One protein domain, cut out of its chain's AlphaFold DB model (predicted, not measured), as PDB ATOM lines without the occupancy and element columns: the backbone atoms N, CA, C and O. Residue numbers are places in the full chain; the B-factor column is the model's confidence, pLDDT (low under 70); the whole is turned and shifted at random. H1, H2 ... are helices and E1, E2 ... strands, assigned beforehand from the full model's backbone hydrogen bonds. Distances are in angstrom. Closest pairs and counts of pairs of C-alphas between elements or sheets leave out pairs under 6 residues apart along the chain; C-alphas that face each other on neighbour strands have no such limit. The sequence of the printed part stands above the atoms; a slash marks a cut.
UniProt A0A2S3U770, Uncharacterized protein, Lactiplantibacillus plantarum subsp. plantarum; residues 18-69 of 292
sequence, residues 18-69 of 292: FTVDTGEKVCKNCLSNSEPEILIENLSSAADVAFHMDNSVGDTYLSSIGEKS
ATOM      1  N   PHE A  18       4.303 -39.237   6.733       81.75
ATOM      2  CA  PHE A  18       4.510 -40.626   7.118       81.75
ATOM      3  C   PHE A  18       4.851 -41.448   5.872       81.75
ATOM      4  O   PHE A  18       4.351 -41.142   4.785       81.75
ATOM      5  N   THR A  19       5.728 -42.439   6.014       82.56
ATOM      6  CA  THR A  19       6.074 -43.374   4.935       82.56
ATOM      7  C   THR A  19       5.643 -44.757   5.394       82.56
ATOM      8  O   THR A  19       6.123 -45.200   6.431       82.56
ATOM      9  N   VAL A  20       4.711 -45.373   4.669       80.75
ATOM     10  CA  VAL A  20       4.256 -46.754   4.925       80.75
ATOM     11  C   VAL A  20       5.302 -47.756   4.420       80.75
ATOM     12  O   VAL A  20       6.198 -47.367   3.664       80.75
ATOM     13  N   ASP A  21       5.188 -49.034   4.785       80.06
ATOM     14  CA  ASP A  21       6.191 -50.063   4.454       80.06
ATOM     15  C   ASP A  21       6.381 -50.261   2.940       80.06
ATOM     16  O   ASP A  21       7.479 -50.568   2.475       80.06
ATOM     17  N   THR A  22       5.345 -49.984   2.143       77.94
ATOM     18  CA  THR A  22       5.401 -49.974   0.669       77.94
ATOM     19  C   THR A  22       6.198 -48.796   0.080       77.94
ATOM     20  O   THR A  22       6.395 -48.717  -1.134       77.94
ATOM     21  N   GLY A  23       6.677 -47.862   0.912       79.75
ATOM     22  CA  GLY A  23       7.451 -46.680   0.514       79.75
ATOM     23  C   GLY A  23       6.604 -45.472   0.090       79.75
ATOM     24  O   GLY A  23       7.147 -44.423  -0.282       79.75
ATOM     25  N   GLU A  24       5.277 -45.585   0.144       87.00
ATOM     26  CA  GLU A  24       4.353 -44.515  -0.233       87.00
ATOM     27  C   GLU A  24       4.261 -43.426   0.848       87.00
ATOM     28  O   GLU A  24       4.390 -43.679   2.044       87.00
ATOM     29  N   LYS A  25       4.030 -42.173   0.427       87.56
ATOM     30  CA  LYS A  25       4.021 -41.009   1.328       87.56
ATOM     31  C   LYS A  25       2.604 -40.548   1.644       87.56
ATOM     32  O   LYS A  25       1.855 -40.167   0.741       87.56
ATOM     33  N   VAL A  26       2.285 -40.463   2.930       85.12
ATOM     34  CA  VAL A  26       0.993 -40.001   3.452       85.12
ATOM     35  C   VAL A  26       1.171 -38.673   4.196       85.12
ATOM     36  O   VAL A  26       2.097 -38.500   4.990       85.12
ATOM     37  N   CYS A  27       0.316 -37.683   3.916       87.44
ATOM     38  CA  CYS A  27       0.394 -36.382   4.585       87.44
ATOM     39  C   CYS A  27      -0.190 -36.432   6.005       87.44
ATOM     40  O   CYS A  27      -1.082 -37.225   6.299       87.44
ATOM     41  N   LYS A  28       0.268 -35.517   6.869       82.69
ATOM     42  CA  LYS A  28      -0.181 -35.429   8.268       82.69
ATOM     43  C   LYS A  28      -1.704 -35.316   8.417       82.69
ATOM     44  O   LYS A  28      -2.240 -35.897   9.346       82.69
ATOM     45  N   ASN A  29      -2.386 -34.617   7.507       83.12
ATOM     46  CA  ASN A  29      -3.842 -34.444   7.571       83.12
ATOM     47  C   ASN A  29      -4.611 -35.752   7.318       83.12
ATOM     48  O   ASN A  29      -5.667 -35.952   7.899       83.12
ATOM     49  N   CYS A  30      -4.101 -36.637   6.453       83.69
ATOM     50  CA  CYS A  30      -4.706 -37.959   6.264       83.69
ATOM     51  C   CYS A  30      -4.479 -38.834   7.502       83.69
ATOM     52  O   CYS A  30      -5.404 -39.490   7.952       83.69
ATOM     53  N   LEU A  31      -3.284 -38.759   8.093       79.06
ATOM     54  CA  LEU A  31      -2.928 -39.517   9.294       79.06
ATOM     55  C   LEU A  31      -3.659 -39.035  10.563       79.06
ATOM     56  O   LEU A  31      -3.905 -39.810  11.474       79.06
ATOM     57  N   SER A  32      -3.999 -37.746  10.657       75.81
ATOM     58  CA  SER A  32      -4.761 -37.205  11.792       75.81
ATOM     59  C   SER A  32      -6.248 -37.543  11.745       75.81
ATOM     60  O   SER A  32      -6.933 -37.371  12.745       75.81
ATOM     61  N   ASN A  33      -6.742 -37.961  10.579       71.81
ATOM     62  CA  ASN A  33      -8.135 -38.343  10.381       71.81
ATOM     63  C   ASN A  33      -8.377 -39.836  10.634       71.81
ATOM     64  O   ASN A  33      -9.509 -40.279  10.492       71.81
ATOM     65  N   SER A  34      -7.339 -40.600  10.971       66.94
ATOM     66  CA  SER A  34      -7.433 -41.999  11.383       66.94
ATOM     67  C   SER A  34      -7.334 -42.124  12.907       66.94
ATOM     68  O   SER A  34      -6.578 -41.380  13.535       66.94
ATOM     69  N   GLU A  35      -8.100 -43.042  13.503       61.38
ATOM     70  CA  GLU A  35      -8.167 -43.220  14.962       61.38
ATOM     71  C   GLU A  35      -6.794 -43.581  15.563       61.38
ATOM     72  O   GLU A  35      -6.194 -44.570  15.142       61.38
ATOM     73  N   PRO A  36      -6.290 -42.827  16.562       58.06
ATOM     74  CA  PRO A  36      -4.907 -42.926  17.035       58.06
ATOM     75  C   PRO A  36      -4.540 -44.255  17.709       58.06
ATOM     76  O   PRO A  36      -3.361 -44.606  17.728       58.06
ATOM     77  N   GLU A  37      -5.517 -45.001  18.229       56.19
ATOM     78  CA  GLU A  37      -5.300 -46.280  18.924       56.19
ATOM     79  C   GLU A  37      -5.063 -47.456  17.962       56.19
ATOM     80  O   GLU A  37      -4.437 -48.440  18.345       56.19
ATOM     81  N   ILE A  38      -5.458 -47.332  16.689       54.69
ATOM     82  CA  ILE A  38      -5.248 -48.360  15.654       54.69
ATOM     83  C   ILE A  38      -3.919 -48.132  14.890       54.69
ATOM     84  O   ILE A  38      -3.430 -49.008  14.178       54.69
ATOM     85  N   LEU A  39      -3.273 -46.970  15.075       56.84
ATOM     86  CA  LEU A  39      -2.089 -46.545  14.306       56.84
ATOM     87  C   LEU A  39      -0.762 -47.179  14.744       56.84
ATOM     88  O   LEU A  39       0.261 -46.905  14.117       56.84
ATOM     89  N   ILE A  40      -0.735 -47.957  15.828       54.75
ATOM     90  CA  ILE A  40       0.533 -48.336  16.471       54.75
ATOM     91  C   ILE A  40       1.033 -49.719  16.021       54.75
ATOM     92  O   ILE A  40       2.239 -49.946  16.079       54.75
ATOM     93  N   GLU A  41       0.178 -50.605  15.488       53.88
ATOM     94  CA  GLU A  41       0.603 -51.996  15.229       53.88
ATOM     95  C   GLU A  41       0.369 -52.551  13.808       53.88
ATOM     96  O   GLU A  41       0.986 -53.560  13.491       53.88
ATOM     97  N   ASN A  42      -0.412 -51.916  12.911       54.22
ATOM     98  CA  ASN A  42      -0.802 -52.557  11.628       54.22
ATOM     99  C   ASN A  42      -0.796 -51.674  10.350       54.22
ATOM    100  O   ASN A  42      -1.451 -52.020   9.372       54.22
ATOM    101  N   LEU A  43      -0.076 -50.545  10.294       64.06
ATOM    102  CA  LEU A  43      -0.047 -49.688   9.085       64.06
ATOM    103  C   LEU A  43       1.023 -50.122   8.075       64.06
ATOM    104  O   LEU A  43       2.044 -49.454   7.907       64.06
ATOM    105  N   SER A  44       0.762 -51.224   7.379       71.88
ATOM    106  CA  SER A  44       1.668 -51.759   6.356       71.88
ATOM    107  C   SER A  44       1.549 -51.028   5.011       71.88
ATOM    108  O   SER A  44       2.491 -50.992   4.214       71.88
ATOM    109  N   SER A  45       0.404 -50.389   4.753       84.00
ATOM    110  CA  SER A  45       0.084 -49.786   3.460       84.00
ATOM    111  C   SER A  45      -0.716 -48.483   3.571       84.00
ATOM    112  O   SER A  45      -1.295 -48.139   4.602       84.00
ATOM    113  N   ALA A  46      -0.770 -47.725   2.472       84.94
ATOM    114  CA  ALA A  46      -1.634 -46.551   2.378       84.94
ATOM    115  C   ALA A  46      -3.132 -46.907   2.370       84.94
ATOM    116  O   ALA A  46      -3.954 -46.052   2.709       84.94
ATOM    117  N   ALA A  47      -3.477 -48.148   2.013       86.69
ATOM    118  CA  ALA A  47      -4.832 -48.669   2.098       86.69
ATOM    119  C   ALA A  47      -5.265 -48.858   3.557       86.69
ATOM    120  O   ALA A  47      -6.334 -48.379   3.920       86.69
ATOM    121  N   ASP A  48      -4.393 -49.388   4.421       82.38
ATOM    122  CA  ASP A  48      -4.667 -49.530   5.861       82.38
ATOM    123  C   ASP A  48      -4.978 -48.167   6.501       82.38
ATOM    124  O   ASP A  48      -5.965 -47.999   7.219       82.38
ATOM    125  N   VAL A  49      -4.178 -47.143   6.170       83.56
ATOM    126  CA  VAL A  49      -4.422 -45.768   6.640       83.56
ATOM    127  C   VAL A  49      -5.791 -45.277   6.162       83.56
ATOM    128  O   VAL A  49      -6.556 -44.711   6.939       83.56
ATOM    129  N   ALA A  50      -6.096 -45.464   4.876       85.94
ATOM    130  CA  ALA A  50      -7.340 -44.999   4.278       85.94
ATOM    131  C   ALA A  50      -8.571 -45.748   4.808       85.94
ATOM    132  O   ALA A  50      -9.629 -45.135   4.938       85.94
ATOM    133  N   PHE A  51      -8.432 -47.029   5.159       85.19
ATOM    134  CA  PHE A  51      -9.477 -47.848   5.772       85.19
ATOM    135  C   PHE A  51      -9.903 -47.274   7.121       85.19
ATOM    136  O   PHE A  51     -11.095 -47.113   7.357       85.19
ATOM    137  N   HIS A  52      -8.949 -46.847   7.951       83.12
ATOM    138  CA  HIS A  52      -9.217 -46.269   9.273       83.12
ATOM    139  C   HIS A  52      -9.537 -44.765   9.275       83.12
ATOM    140  O   HIS A  52      -9.794 -44.205  10.337       83.12
ATOM    141  N   MET A  53      -9.533 -44.092   8.118       83.81
ATOM    142  CA  MET A  53      -9.882 -42.668   8.015       83.81
ATOM    143  C   MET A  53     -11.391 -42.383   8.167       83.81
ATOM    144  O   MET A  53     -11.745 -41.225   8.390       83.81
ATOM    145  N   ASP A  54     -12.255 -43.393   7.972       76.56
ATOM    146  CA  ASP A  54     -13.733 -43.334   8.058       76.56
ATOM    147  C   ASP A  54     -14.339 -42.023   7.499       76.56
ATOM    148  O   ASP A  54     -15.113 -41.318   8.147       76.56
ATOM    149  N   ASN A  55     -13.909 -41.625   6.292       84.25
ATOM    150  CA  ASN A  55     -14.361 -40.407   5.620       84.25
ATOM    151  C   ASN A  55     -14.280 -40.530   4.090       84.25
ATOM    152  O   ASN A  55     -13.613 -41.409   3.547       84.25
ATOM    153  N   SER A  56     -14.889 -39.574   3.379       87.06
ATOM    154  CA  SER A  56     -14.990 -39.594   1.911       87.06
ATOM    155  C   SER A  56     -13.648 -39.610   1.175       87.06
ATOM    156  O   SER A  56     -13.577 -40.104   0.051       87.06
ATOM    157  N   VAL A  57     -12.575 -39.085   1.776       87.81
ATOM    158  CA  VAL A  57     -11.237 -39.068   1.166       87.81
ATOM    159  C   VAL A  57     -10.594 -40.454   1.228       87.81
ATOM    160  O   VAL A  57      -9.987 -40.873   0.243       87.81
ATOM    161  N   GLY A  58     -10.746 -41.159   2.355       86.94
ATOM    162  CA  GLY A  58     -10.314 -42.552   2.508       86.94
ATOM    163  C   GLY A  58     -11.104 -43.484   1.590       86.94
ATOM    164  O   GLY A  58     -10.509 -44.190   0.779       86.94
ATOM    165  N   ASP A  59     -12.434 -43.373   1.613       88.19
ATOM    166  CA  ASP A  59     -13.343 -44.179   0.787       88.19
ATOM    167  C   ASP A  59     -13.061 -44.020  -0.716       88.19
ATOM    168  O   ASP A  59     -12.999 -45.000  -1.458       88.19
ATOM    169  N   THR A  60     -12.828 -42.784  -1.179       89.88
ATOM    170  CA  THR A  60     -12.496 -42.516  -2.590       89.88
ATOM    171  C   THR A  60     -11.167 -43.159  -2.986       89.88
ATOM    172  O   THR A  60     -11.036 -43.674  -4.097       89.88
ATOM    173  N   TYR A  61     -10.171 -43.131  -2.097       89.56
ATOM    174  CA  TYR A  61      -8.878 -43.755  -2.360       89.56
ATOM    175  C   TYR A  61      -8.992 -45.283  -2.419       89.56
ATOM    176  O   TYR A  61      -8.539 -45.863  -3.404       89.56
ATOM    177  N   LEU A  62      -9.654 -45.915  -1.444       90.12
ATOM    178  CA  LEU A  62      -9.876 -47.368  -1.420       90.12
ATOM    179  C   LEU A  62     -10.644 -47.842  -2.654       90.12
ATOM    180  O   LEU A  62     -10.195 -48.744  -3.358       90.12
ATOM    181  N   SER A  63     -11.723 -47.141  -3.013       89.62
ATOM    182  CA  SER A  63     -12.485 -47.434  -4.229       89.62
ATOM    183  C   SER A  63     -11.618 -47.335  -5.493       89.62
ATOM    184  O   SER A  63     -11.732 -48.169  -6.390       89.62
ATOM    185  N   SER A  64     -10.696 -46.364  -5.554       90.00
ATOM    186  CA  SER A  64      -9.795 -46.189  -6.704       90.00
ATOM    187  C   SER A  64      -8.769 -47.313  -6.881       90.00
ATOM    188  O   SER A  64      -8.265 -47.494  -7.989       90.00
ATOM    189  N   ILE A  65      -8.472 -48.065  -5.816       90.81
ATOM    190  CA  ILE A  65      -7.574 -49.229  -5.844       90.81
ATOM    191  C   ILE A  65      -8.336 -50.565  -5.813       90.81
ATOM    192  O   ILE A  65      -7.713 -51.620  -5.820       90.81
ATOM    193  N   GLY A  66      -9.674 -50.528  -5.839       87.00
ATOM    194  CA  GLY A  66     -10.528 -51.717  -5.804       87.00
ATOM    195  C   GLY A  66     -10.651 -52.365  -4.424       87.00
ATOM    196  O   GLY A  66     -11.068 -53.517  -4.335       87.00
ATOM    197  N   GLU A  67     -10.301 -51.642  -3.360       88.12
ATOM    198  CA  GLU A  67     -10.431 -52.106  -1.983       88.12
ATOM    199  C   GLU A  67     -11.700 -51.578  -1.319       88.12
ATOM    200  O   GLU A  67     -12.266 -50.547  -1.694       88.12
ATOM    201  N   LYS A  68     -12.164 -52.325  -0.321       85.44
ATOM    202  CA  LYS A  68     -13.438 -52.093   0.346       85.44
ATOM    203  C   LYS A  68     -13.247 -51.235   1.588       85.44
ATOM    204  O   LYS A  68     -12.372 -51.509   2.404       85.44
ATOM    205  N   SER A  69     -14.087 -50.217   1.753       87.00
ATOM    206  CA  SER A  69     -14.020 -49.325   2.912       87.00
ATOM    207  C   SER A  69     -14.762 -49.872   4.141       87.00
ATOM    208  O   SER A  69     -15.603 -50.780   4.055       87.00
TER     209      SER A  69
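What this domain is: This is residues 18 to 69 of the 292 residues of an uncharacterized protein of Lactiplantibacillus plantarum subsp. plantarum (UniProt A0A2S3U770). What does the domain look like? It is a small rounded body with the short helix H2 in its middle: the longest helix, H3, packs steeply across H2 at one end, and strand E1, helix H1 and the loop of residues 32 to 45 make the other end. Residues 18 to 19 fold back alongside E1 in a short antiparallel pairing. What is it built of? The printed part has 52 residues, with one named strand and three named helices in the order E1, H1, H2, H3; the class is mostly helix, although under half of the residues are in named elements. How large and dense is it? It is compact, with a radius of gyration of the C-alphas of 10.0 A and spans of 24 by 21 by 18 A.

Where its parts are: Where does the first element begin? E1 is residues 25 to 27, with C-alpha 25 at (4.021, -41.009, 1.328), and measures 6.7 A from first to last C-alpha. What follows it? H1 is residues 28 to 31, 5.0 A long, and H2 is residues 46 to 51, 8.6 A long, with C-alpha 46 at (-1.634, -46.551, 2.378). Where does the last element end? H3, residues 56 to 65, is 14.4 A long and ends with C-alpha 65 at (-7.574, -49.229, -5.844).

How they stand to each other: What is beside E1? It pairs with no named strand, but its residues 25 to 26 pair with residues 18 to 19, antiparallel. E1 and H1 meet only through their link, and the closest C-alphas of E1 and H2, those of Val 26 and Ala 46, are 7.1 A apart. What does H2 touch? H1 and H2 only just touch, with 3 pairs of C-alphas within 8 A, the closest being Leu 31 and Val 49 at 7.0 A. H2 and H3 touch at a steep tilt of 54 degrees, opposite ways, and their closest C-alphas, those of Ala 50 and Gly 58, are 4.2 A apart. What stays apart? E1 and H3 are apart, and H1 and H3 are only just apart, with closest C-alphas 8.2 A from each other. How are the helix backbones formed? In H2 and H3 every O i to N i+4 pair is within hydrogen-bond range; H1, with 4 residues, is too short for such a pair, and its one O i to N i+3 pair is within range.

The domain as a whole: How far does it reach? The two C-alphas farthest apart, those of Glu 37 and Ser 64, are 26.0 A from each other. Is there a cut, and which links are long? The printed part has no cut; the link from H1 to H2, 14 residues, is long, and the links E1 to H1 and H2 to H3 are tight. Where is the model's confidence low? Residues 34 to 43 have pLDDT under 70, and the mean of the printed part is 79.2.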